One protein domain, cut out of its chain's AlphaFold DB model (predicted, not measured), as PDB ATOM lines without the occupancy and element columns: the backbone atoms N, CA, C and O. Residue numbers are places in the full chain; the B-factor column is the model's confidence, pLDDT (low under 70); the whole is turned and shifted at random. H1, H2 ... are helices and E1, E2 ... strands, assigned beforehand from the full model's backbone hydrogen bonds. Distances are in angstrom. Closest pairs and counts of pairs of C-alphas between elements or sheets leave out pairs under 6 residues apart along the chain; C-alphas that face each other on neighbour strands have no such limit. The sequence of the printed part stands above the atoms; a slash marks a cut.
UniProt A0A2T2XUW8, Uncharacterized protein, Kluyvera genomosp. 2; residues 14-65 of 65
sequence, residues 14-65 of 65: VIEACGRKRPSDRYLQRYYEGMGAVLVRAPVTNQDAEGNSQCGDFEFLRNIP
ATOM      1  N   VAL A  14     321.176 540.679 388.666       65.12
ATOM      2  CA  VAL A  14     320.417 539.442 388.467       65.12
ATOM      3  C   VAL A  14     319.806 539.012 389.795       65.12
ATOM      4  O   VAL A  14     320.516 538.812 390.779       65.12
ATOM      5  N   ILE A  15     318.482 538.866 389.817       67.25
ATOM      6  CA  ILE A  15     317.738 538.424 390.996       67.25
ATOM      7  C   ILE A  15     317.266 537.000 390.772       67.25
ATOM      8  O   ILE A  15     316.384 536.754 389.947       67.25
ATOM      9  N   GLU A  16     317.815 536.081 391.555       66.00
ATOM     10  CA  GLU A  16     317.380 534.696 391.585       66.00
ATOM     11  C   GLU A  16     316.194 534.535 392.545       66.00
ATOM     12  O   GLU A  16     316.326 534.598 393.769       66.00
ATOM     13  N   ALA A  17     314.998 534.324 391.992       64.31
ATOM     14  CA  ALA A  17     313.830 533.977 392.792       64.31
ATOM     15  C   ALA A  17     313.808 532.468 393.099       64.31
ATOM     16  O   ALA A  17     313.063 531.710 392.476       64.31
ATOM     17  N   CYS A  18     314.600 532.039 394.084       61.28
ATOM     18  CA  CYS A  18     314.547 530.683 394.639       61.28
ATOM     19  C   CYS A  18     313.300 530.502 395.515       61.28
ATOM     20  O   CYS A  18     313.310 530.750 396.720       61.28
ATOM     21  N   GLY A  19     312.185 530.099 394.904       61.12
ATOM     22  CA  GLY A  19     310.962 529.770 395.632       61.12
ATOM     23  C   GLY A  19     309.724 529.651 394.749       61.12
ATOM     24  O   GLY A  19     309.691 530.087 393.603       61.12
ATOM     25  N   ARG A  20     308.643 529.087 395.305       62.84
ATOM     26  CA  ARG A  20     307.363 528.912 394.585       62.84
ATOM     27  C   ARG A  20     306.623 530.228 394.319       62.84
ATOM     28  O   ARG A  20     305.694 530.266 393.514       62.84
ATOM     29  N   LYS A  21     306.992 531.305 395.018       65.31
ATOM     30  CA  LYS A  21     306.312 532.600 394.959       65.31
ATOM     31  C   LYS A  21     307.241 533.646 394.361       65.31
ATOM     32  O   LYS A  21     308.333 533.872 394.867       65.31
ATOM     33  N   ARG A  22     306.769 534.312 393.306       66.25
ATOM     34  CA  ARG A  22     307.494 535.427 392.692       66.25
ATOM     35  C   ARG A  22     307.558 536.612 393.669       66.25
ATOM     36  O   ARG A  22     306.520 536.948 394.251       66.25
ATOM     37  N   PRO A  23     308.730 537.244 393.850       69.94
ATOM     38  CA  PRO A  23     308.833 538.480 394.613       69.94
ATOM     39  C   PRO A  23     307.997 539.589 393.960       69.94
ATOM     40  O   PRO A  23     307.780 539.598 392.747       69.94
ATOM     41  N   SER A  24     307.472 540.502 394.778       75.12
ATOM     42  CA  SER A  24     306.636 541.605 394.299       75.12
ATOM     43  C   SER A  24     307.489 542.746 393.752       75.12
ATOM     44  O   SER A  24     308.515 543.094 394.332       75.12
ATOM     45  N   ASP A  25     307.032 543.390 392.679       71.44
ATOM     46  CA  ASP A  25     307.804 544.443 391.999       71.44
ATOM     47  C   ASP A  25     308.132 545.618 392.921       71.44
ATOM     48  O   ASP A  25     309.249 546.118 392.920       71.44
ATOM     49  N   ARG A  26     307.202 545.987 393.808       70.94
ATOM     50  CA  ARG A  26     307.419 547.043 394.807       70.94
ATOM     51  C   ARG A  26     308.541 546.712 395.797       70.94
ATOM     52  O   ARG A  26     309.206 547.622 396.284       70.94
ATOM     53  N   TYR A  27     308.712 545.435 396.135       73.75
ATOM     54  CA  TYR A  27     309.803 544.994 397.002       73.75
ATOM     55  C   TYR A  27     311.136 545.061 396.256       73.75
ATOM     56  O   TYR A  27     312.102 545.599 396.787       73.75
ATOM     57  N   LEU A  28     311.153 544.601 395.003       72.19
ATOM     58  CA  LEU A  28     312.348 544.619 394.165       72.19
ATOM     59  C   LEU A  28     312.803 546.053 393.862       72.19
ATOM     60  O   LEU A  28     313.944 546.399 394.132       72.19
ATOM     61  N   GLN A  29     311.904 546.939 393.435       71.12
ATOM     62  CA  GLN A  29     312.237 548.344 393.164       71.12
ATOM     63  C   GLN A  29     312.810 549.080 394.380       71.12
ATOM     64  O   GLN A  29     313.713 549.899 394.241       71.12
ATOM     65  N   ARG A  30     312.311 548.778 395.586       71.25
ATOM     66  CA  ARG A  30     312.867 549.334 396.828       71.25
ATOM     67  C   ARG A  30     314.262 548.814 397.142       71.25
ATOM     68  O   ARG A  30     315.039 549.549 397.731       71.25
ATOM     69  N   TYR A  31     314.542 547.559 396.814       68.88
ATOM     70  CA  TYR A  31     315.817 546.930 397.131       68.88
ATOM     71  C   TYR A  31     316.937 547.379 396.183       68.88
ATOM     72  O   TYR A  31     318.081 547.483 396.604       68.88
ATOM     73  N   TYR A  32     316.599 547.680 394.926       67.69
ATOM     74  CA  TYR A  32     317.578 548.035 393.894       67.69
ATOM     75  C   TYR A  32     317.690 549.541 393.616       67.69
ATOM     76  O   TYR A  32     318.449 549.930 392.738       67.69
ATOM     77  N   GLU A  33     316.976 550.391 394.368       66.25
ATOM     78  CA  GLU A  33     317.103 551.865 394.364       66.25
ATOM     79  C   GLU A  33     317.169 552.516 392.961       66.25
ATOM     80  O   GLU A  33     317.840 553.525 392.749       66.25
ATOM     81  N   GLY A  34     316.460 551.945 391.985       61.66
ATOM     82  CA  GLY A  34     316.435 552.428 390.601       61.66
ATOM     83  C   GLY A  34     317.564 551.907 389.707       61.66
ATOM     84  O   GLY A  34     317.533 552.154 388.509       61.66
ATOM     85  N   MET A  35     318.534 551.140 390.210       63.66
ATOM     86  CA  MET A  35     319.389 550.347 389.326       63.66
ATOM     87  C   MET A  35     318.516 549.289 388.652       63.66
ATOM     88  O   MET A  35     317.930 548.443 389.327       63.66
ATOM     89  N   GLY A  36     318.408 549.361 387.324       64.62
ATOM     90  CA  GLY A  36     317.653 548.384 386.549       64.62
ATOM     91  C   GLY A  36     318.048 546.963 386.953       64.62
ATOM     92  O   GLY A  36     319.231 546.660 387.095       64.62
ATOM     93  N   ALA A  37     317.072 546.093 387.178       71.12
ATOM     94  CA  ALA A  37     317.323 544.717 387.598       71.12
ATOM     95  C   ALA A  37     316.611 543.733 386.672       71.12
ATOM     96  O   ALA A  37     315.597 544.063 386.057       71.12
ATOM     97  N   VAL A  38     317.127 542.511 386.560       74.31
ATOM     98  CA  VAL A  38     316.449 541.428 385.837       74.31
ATOM     99  C   VAL A  38     315.980 540.379 386.818       74.31
ATOM    100  O   VAL A  38     316.739 539.894 387.657       74.31
ATOM    101  N   LEU A  39     314.707 540.014 386.703       77.31
ATOM    102  CA  LEU A  39     314.169 538.883 387.430       77.31
ATOM    103  C   LEU A  39     314.393 537.624 386.600       77.31
ATOM    104  O   LEU A  39     313.843 537.500 385.500       77.31
ATOM    105  N   VAL A  40     315.150 536.684 387.154       79.69
ATOM    106  CA  VAL A  40     315.309 535.336 386.607       79.69
ATOM    107  C   VAL A  40     314.718 534.321 387.582       79.69
ATOM    108  O   VAL A  40     314.648 534.552 388.793       79.69
ATOM    109  N   ARG A  41     314.246 533.189 387.064       81.69
ATOM    110  CA  ARG A  41     313.844 532.045 387.892       81.69
ATOM    111  C   ARG A  41     314.573 530.797 387.436       81.69
ATOM    112  O   ARG A  41     314.683 530.575 386.241       81.69
ATOM    113  N   ALA A  42     314.979 529.955 388.373       80.25
ATOM    114  CA  ALA A  42     315.280 528.563 388.077       80.25
ATOM    115  C   ALA A  42     314.021 527.745 388.427       80.25
ATOM    116  O   ALA A  42     313.637 527.700 389.601       80.25
ATOM    117  N   PRO A  43     313.286 527.183 387.448       73.62
ATOM    118  CA  PRO A  43     312.089 526.412 387.746       73.62
ATOM    119  C   PRO A  43     312.476 525.134 388.493       73.62
ATOM    120  O   PRO A  43     313.385 524.418 388.081       73.62
ATOM    121  N   VAL A  44     311.757 524.827 389.574       77.31
ATOM    122  CA  VAL A  44     311.881 523.528 390.245       77.31
ATOM    123  C   VAL A  44     311.310 522.470 389.306       77.31
ATOM    124  O   VAL A  44     310.106 522.456 389.046       77.31
ATOM    125  N   THR A  45     312.175 521.618 388.766       78.88
ATOM    126  CA  THR A  45     311.810 520.549 387.828       78.88
ATOM    127  C   THR A  45     311.460 519.264 388.557       78.88
ATOM    128  O   THR A  45     310.634 518.490 388.079       78.88
ATOM    129  N   ASN A  46     312.053 519.049 389.730       79.31
ATOM    130  CA  ASN A  46     311.776 517.898 390.569       79.31
ATOM    131  C   ASN A  46     311.967 518.256 392.046       79.31
ATOM    132  O   ASN A  46     312.763 519.131 392.383       79.31
ATOM    133  N   GLN A  47     311.245 517.584 392.933       81.81
ATOM    134  CA  GLN A  47     311.416 517.731 394.374       81.81
ATOM    135  C   GLN A  47     311.419 516.338 394.992       81.81
ATOM    136  O   GLN A  47     310.488 515.565 394.762       81.81
ATOM    137  N   ASP A  48     312.474 516.005 395.730       82.56
ATOM    138  CA  ASP A  48     312.556 514.710 396.396       82.56
ATOM    139  C   ASP A  48     311.651 514.650 397.641       82.56
ATOM    140  O   ASP A  48     311.084 515.651 398.093       82.56
ATOM    141  N   ALA A  49     311.486 513.446 398.194       81.44
ATOM    142  CA  ALA A  49     310.674 513.220 399.390       81.44
ATOM    143  C   ALA A  49     311.272 513.855 400.664       81.44
ATOM    144  O   ALA A  49     310.560 514.018 401.652       81.44
ATOM    145  N   GLU A  50     312.554 514.229 400.632       82.88
ATOM    146  CA  GLU A  50     313.281 514.908 401.714       82.88
ATOM    147  C   GLU A  50     313.177 516.441 401.614       82.88
ATOM    148  O   GLU A  50     313.560 517.158 402.537       82.88
ATOM    149  N   GLY A  51     312.580 516.954 400.535       75.06
ATOM    150  CA  GLY A  51     312.331 518.369 400.305       75.06
ATOM    151  C   GLY A  51     313.423 519.093 399.516       75.06
ATOM    152  O   GLY A  51     313.255 520.288 399.254       75.06
ATOM    153  N   ASN A  52     314.485 518.412 399.078       79.25
ATOM    154  CA  ASN A  52     315.490 518.996 398.198       79.25
ATOM    155  C   ASN A  52     314.891 519.215 396.806       79.25
ATOM    156  O   ASN A  52     314.226 518.354 396.226       79.25
ATOM    157  N   SER A  53     315.115 520.411 396.270       81.38
ATOM    158  CA  SER A  53     314.589 520.820 394.969       81.38
ATOM    159  C   SER A  53     315.682 520.702 393.914       81.38
ATOM    160  O   SER A  53     316.758 521.276 394.070       81.38
ATOM    161  N   GLN A  54     315.400 519.974 392.837       79.25
ATOM    162  CA  GLN A  54     316.176 520.043 391.605       79.25
ATOM    163  C   GLN A  54     315.615 521.181 390.759       79.25
ATOM    164  O   GLN A  54     314.412 521.235 390.488       79.25
ATOM    165  N   CYS A  55     316.491 522.093 390.362       80.38
ATOM    166  CA  CYS A  55     316.143 523.232 389.529       80.38
ATOM    167  C   CYS A  55     316.708 523.046 388.117       80.38
ATOM    168  O   CYS A  55     317.773 522.454 387.945       80.38
ATOM    169  N   GLY A  56     315.973 523.530 387.115       76.12
ATOM    170  CA  GLY A  56     316.460 523.653 385.741       76.12
ATOM    171  C   GLY A  56     317.292 524.920 385.530       76.12
ATOM    172  O   GLY A  56     317.625 525.623 386.486       76.12
ATOM    173  N   ASP A  57     317.588 525.227 384.268       81.00
ATOM    174  CA  ASP A  57     318.335 526.428 383.885       81.00
ATOM    175  C   ASP A  57     317.609 527.727 384.267       81.00
ATOM    176  O   ASP A  57     316.383 527.771 384.418       81.00
ATOM    177  N   PHE A  58     318.374 528.814 384.391       78.69
ATOM    178  CA  PHE A  58     317.810 530.137 384.636       78.69
ATOM    179  C   PHE A  58     316.987 530.624 383.443       78.69
ATOM    180  O   PHE A  58     317.491 530.834 382.343       78.69
ATOM    181  N   GLU A  59     315.713 530.891 383.702       81.50
ATOM    182  CA  GLU A  59     314.785 531.503 382.769       81.50
ATOM    183  C   GLU A  59     314.654 532.995 383.072       81.50
ATOM    184  O   GLU A  59     314.295 533.402 384.185       81.50
ATOM    185  N   PHE A  60     314.883 533.827 382.058       80.31
ATOM    186  CA  PHE A  60     314.547 535.241 382.123       80.31
ATOM    187  C   PHE A  60     313.029 535.419 382.238       80.31
ATOM    188  O   PHE A  60     312.269 534.896 381.424       80.31
ATOM    189  N   LEU A  61     312.584 536.187 383.235       79.94
ATOM    190  CA  LEU A  61     311.169 536.509 383.404       79.94
ATOM    191  C   LEU A  61     310.833 537.903 382.895       79.94
ATOM    192  O   LEU A  61     309.896 538.053 382.113       79.94
ATOM    193  N   ARG A  62     311.526 538.928 383.400       77.25
ATOM    194  CA  ARG A  62     311.263 540.332 383.053       77.25
ATOM    195  C   ARG A  62     312.336 541.276 383.578       77.25
ATOM    196  O   ARG A  62     313.030 540.969 384.546       77.25
ATOM    197  N   ASN A  63     312.348 542.472 383.001       77.56
ATOM    198  CA  ASN A  63     313.082 543.620 383.522       77.56
ATOM    199  C   ASN A  63     312.298 544.290 384.658       77.56
ATOM    200  O   ASN A  63     311.064 544.326 384.645       77.56
ATOM    201  N   ILE A  64     313.029 544.843 385.614       73.69
ATOM    202  CA  ILE A  64     312.545 545.676 386.709       73.69
ATOM    203  C   ILE A  64     313.147 547.066 386.472       73.69
ATOM    204  O   ILE A  64     314.373 547.202 386.552       73.69
ATOM    205  N   PRO A  65     312.317 548.056 386.110       64.75
ATOM    206  CA  PRO A  65     312.747 549.435 385.928       64.75
ATOM    207  C   PRO A  65     312.952 550.145 387.267       64.75
ATOM    208  O   PRO A  65     312.233 549.802 388.244       64.75
TER     209      PRO A  65
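AT A GLANCE: This is residues 14 to 65 of the 65 residues of an uncharacterized protein of Kluyvera genomosp. 2 (UniProt A0A2T2XUW8). A narrow sheet of three strands, E1, E2 and E5, makes one part of a long, thin rod, and a small hairpin, E3 and E4, makes the far end beyond it. Helix H1 lies near the other end, where it only grazes the sheet, and E2 runs on into E3 to join the two parts. The printed part has 52 residues with one named helix and five named strands, in the order E1, H1, E2, E3, E4, E5; the sheet E1, E2, E5 is mixed, the pair E3, E4 antiparallel, and the class is mixed, helices and strands. It is loose, with a radius of gyration of the C-alphas of 12.7 A and spans of 40 by 17 by 11 A.

IN THESE COORDINATES: E1, residues 14 to 16, begins with C-alpha 14 at (320.417, 539.442, 388.467) and is 6.4 A long. H1 is residues 25 to 32, 10.6 A. E2 is residues 37 to 41, 13.1 A. E3 is residues 44 to 47, 7.1 A, and E4 residues 53 to 55, 6.2 A. E5, residues 59 to 64, 14.9 A, ends with C-alpha 64 at (312.545, 545.676, 386.709).

HOW THE PARTS SIT: E1 and E2 are parallel at 32 degrees, with N 15 and O 38 3.0 A apart, within hydrogen-bond range. E1, H1 and E2 form a strand-helix-strand unit, two parallel neighbour strands with a helix between, and its crossover is right-handed. E2 and E5 are antiparallel at 153 degrees, with N 64 and O 37 2.7 A apart. H1 has every O i to N i+4 pair within hydrogen-bond range; its closest C-alphas to E5 are those of Gln 29 and Ile 64, 7.0 A. E2 runs on into E3 at 43 degrees across two residues. E3 and E4 form a hairpin at 156 degrees, with N 45 and O 54 2.8 A apart; H1 is apart from both.

THE WHOLE: The C-alphas farthest apart, Gly 34 and Ala 49, are 40.6 A apart. The printed part has no cut and no long link. The mean pLDDT of the printed part is 73.4, and residues 14 to 23, 31 to 36 and 65 are under 70.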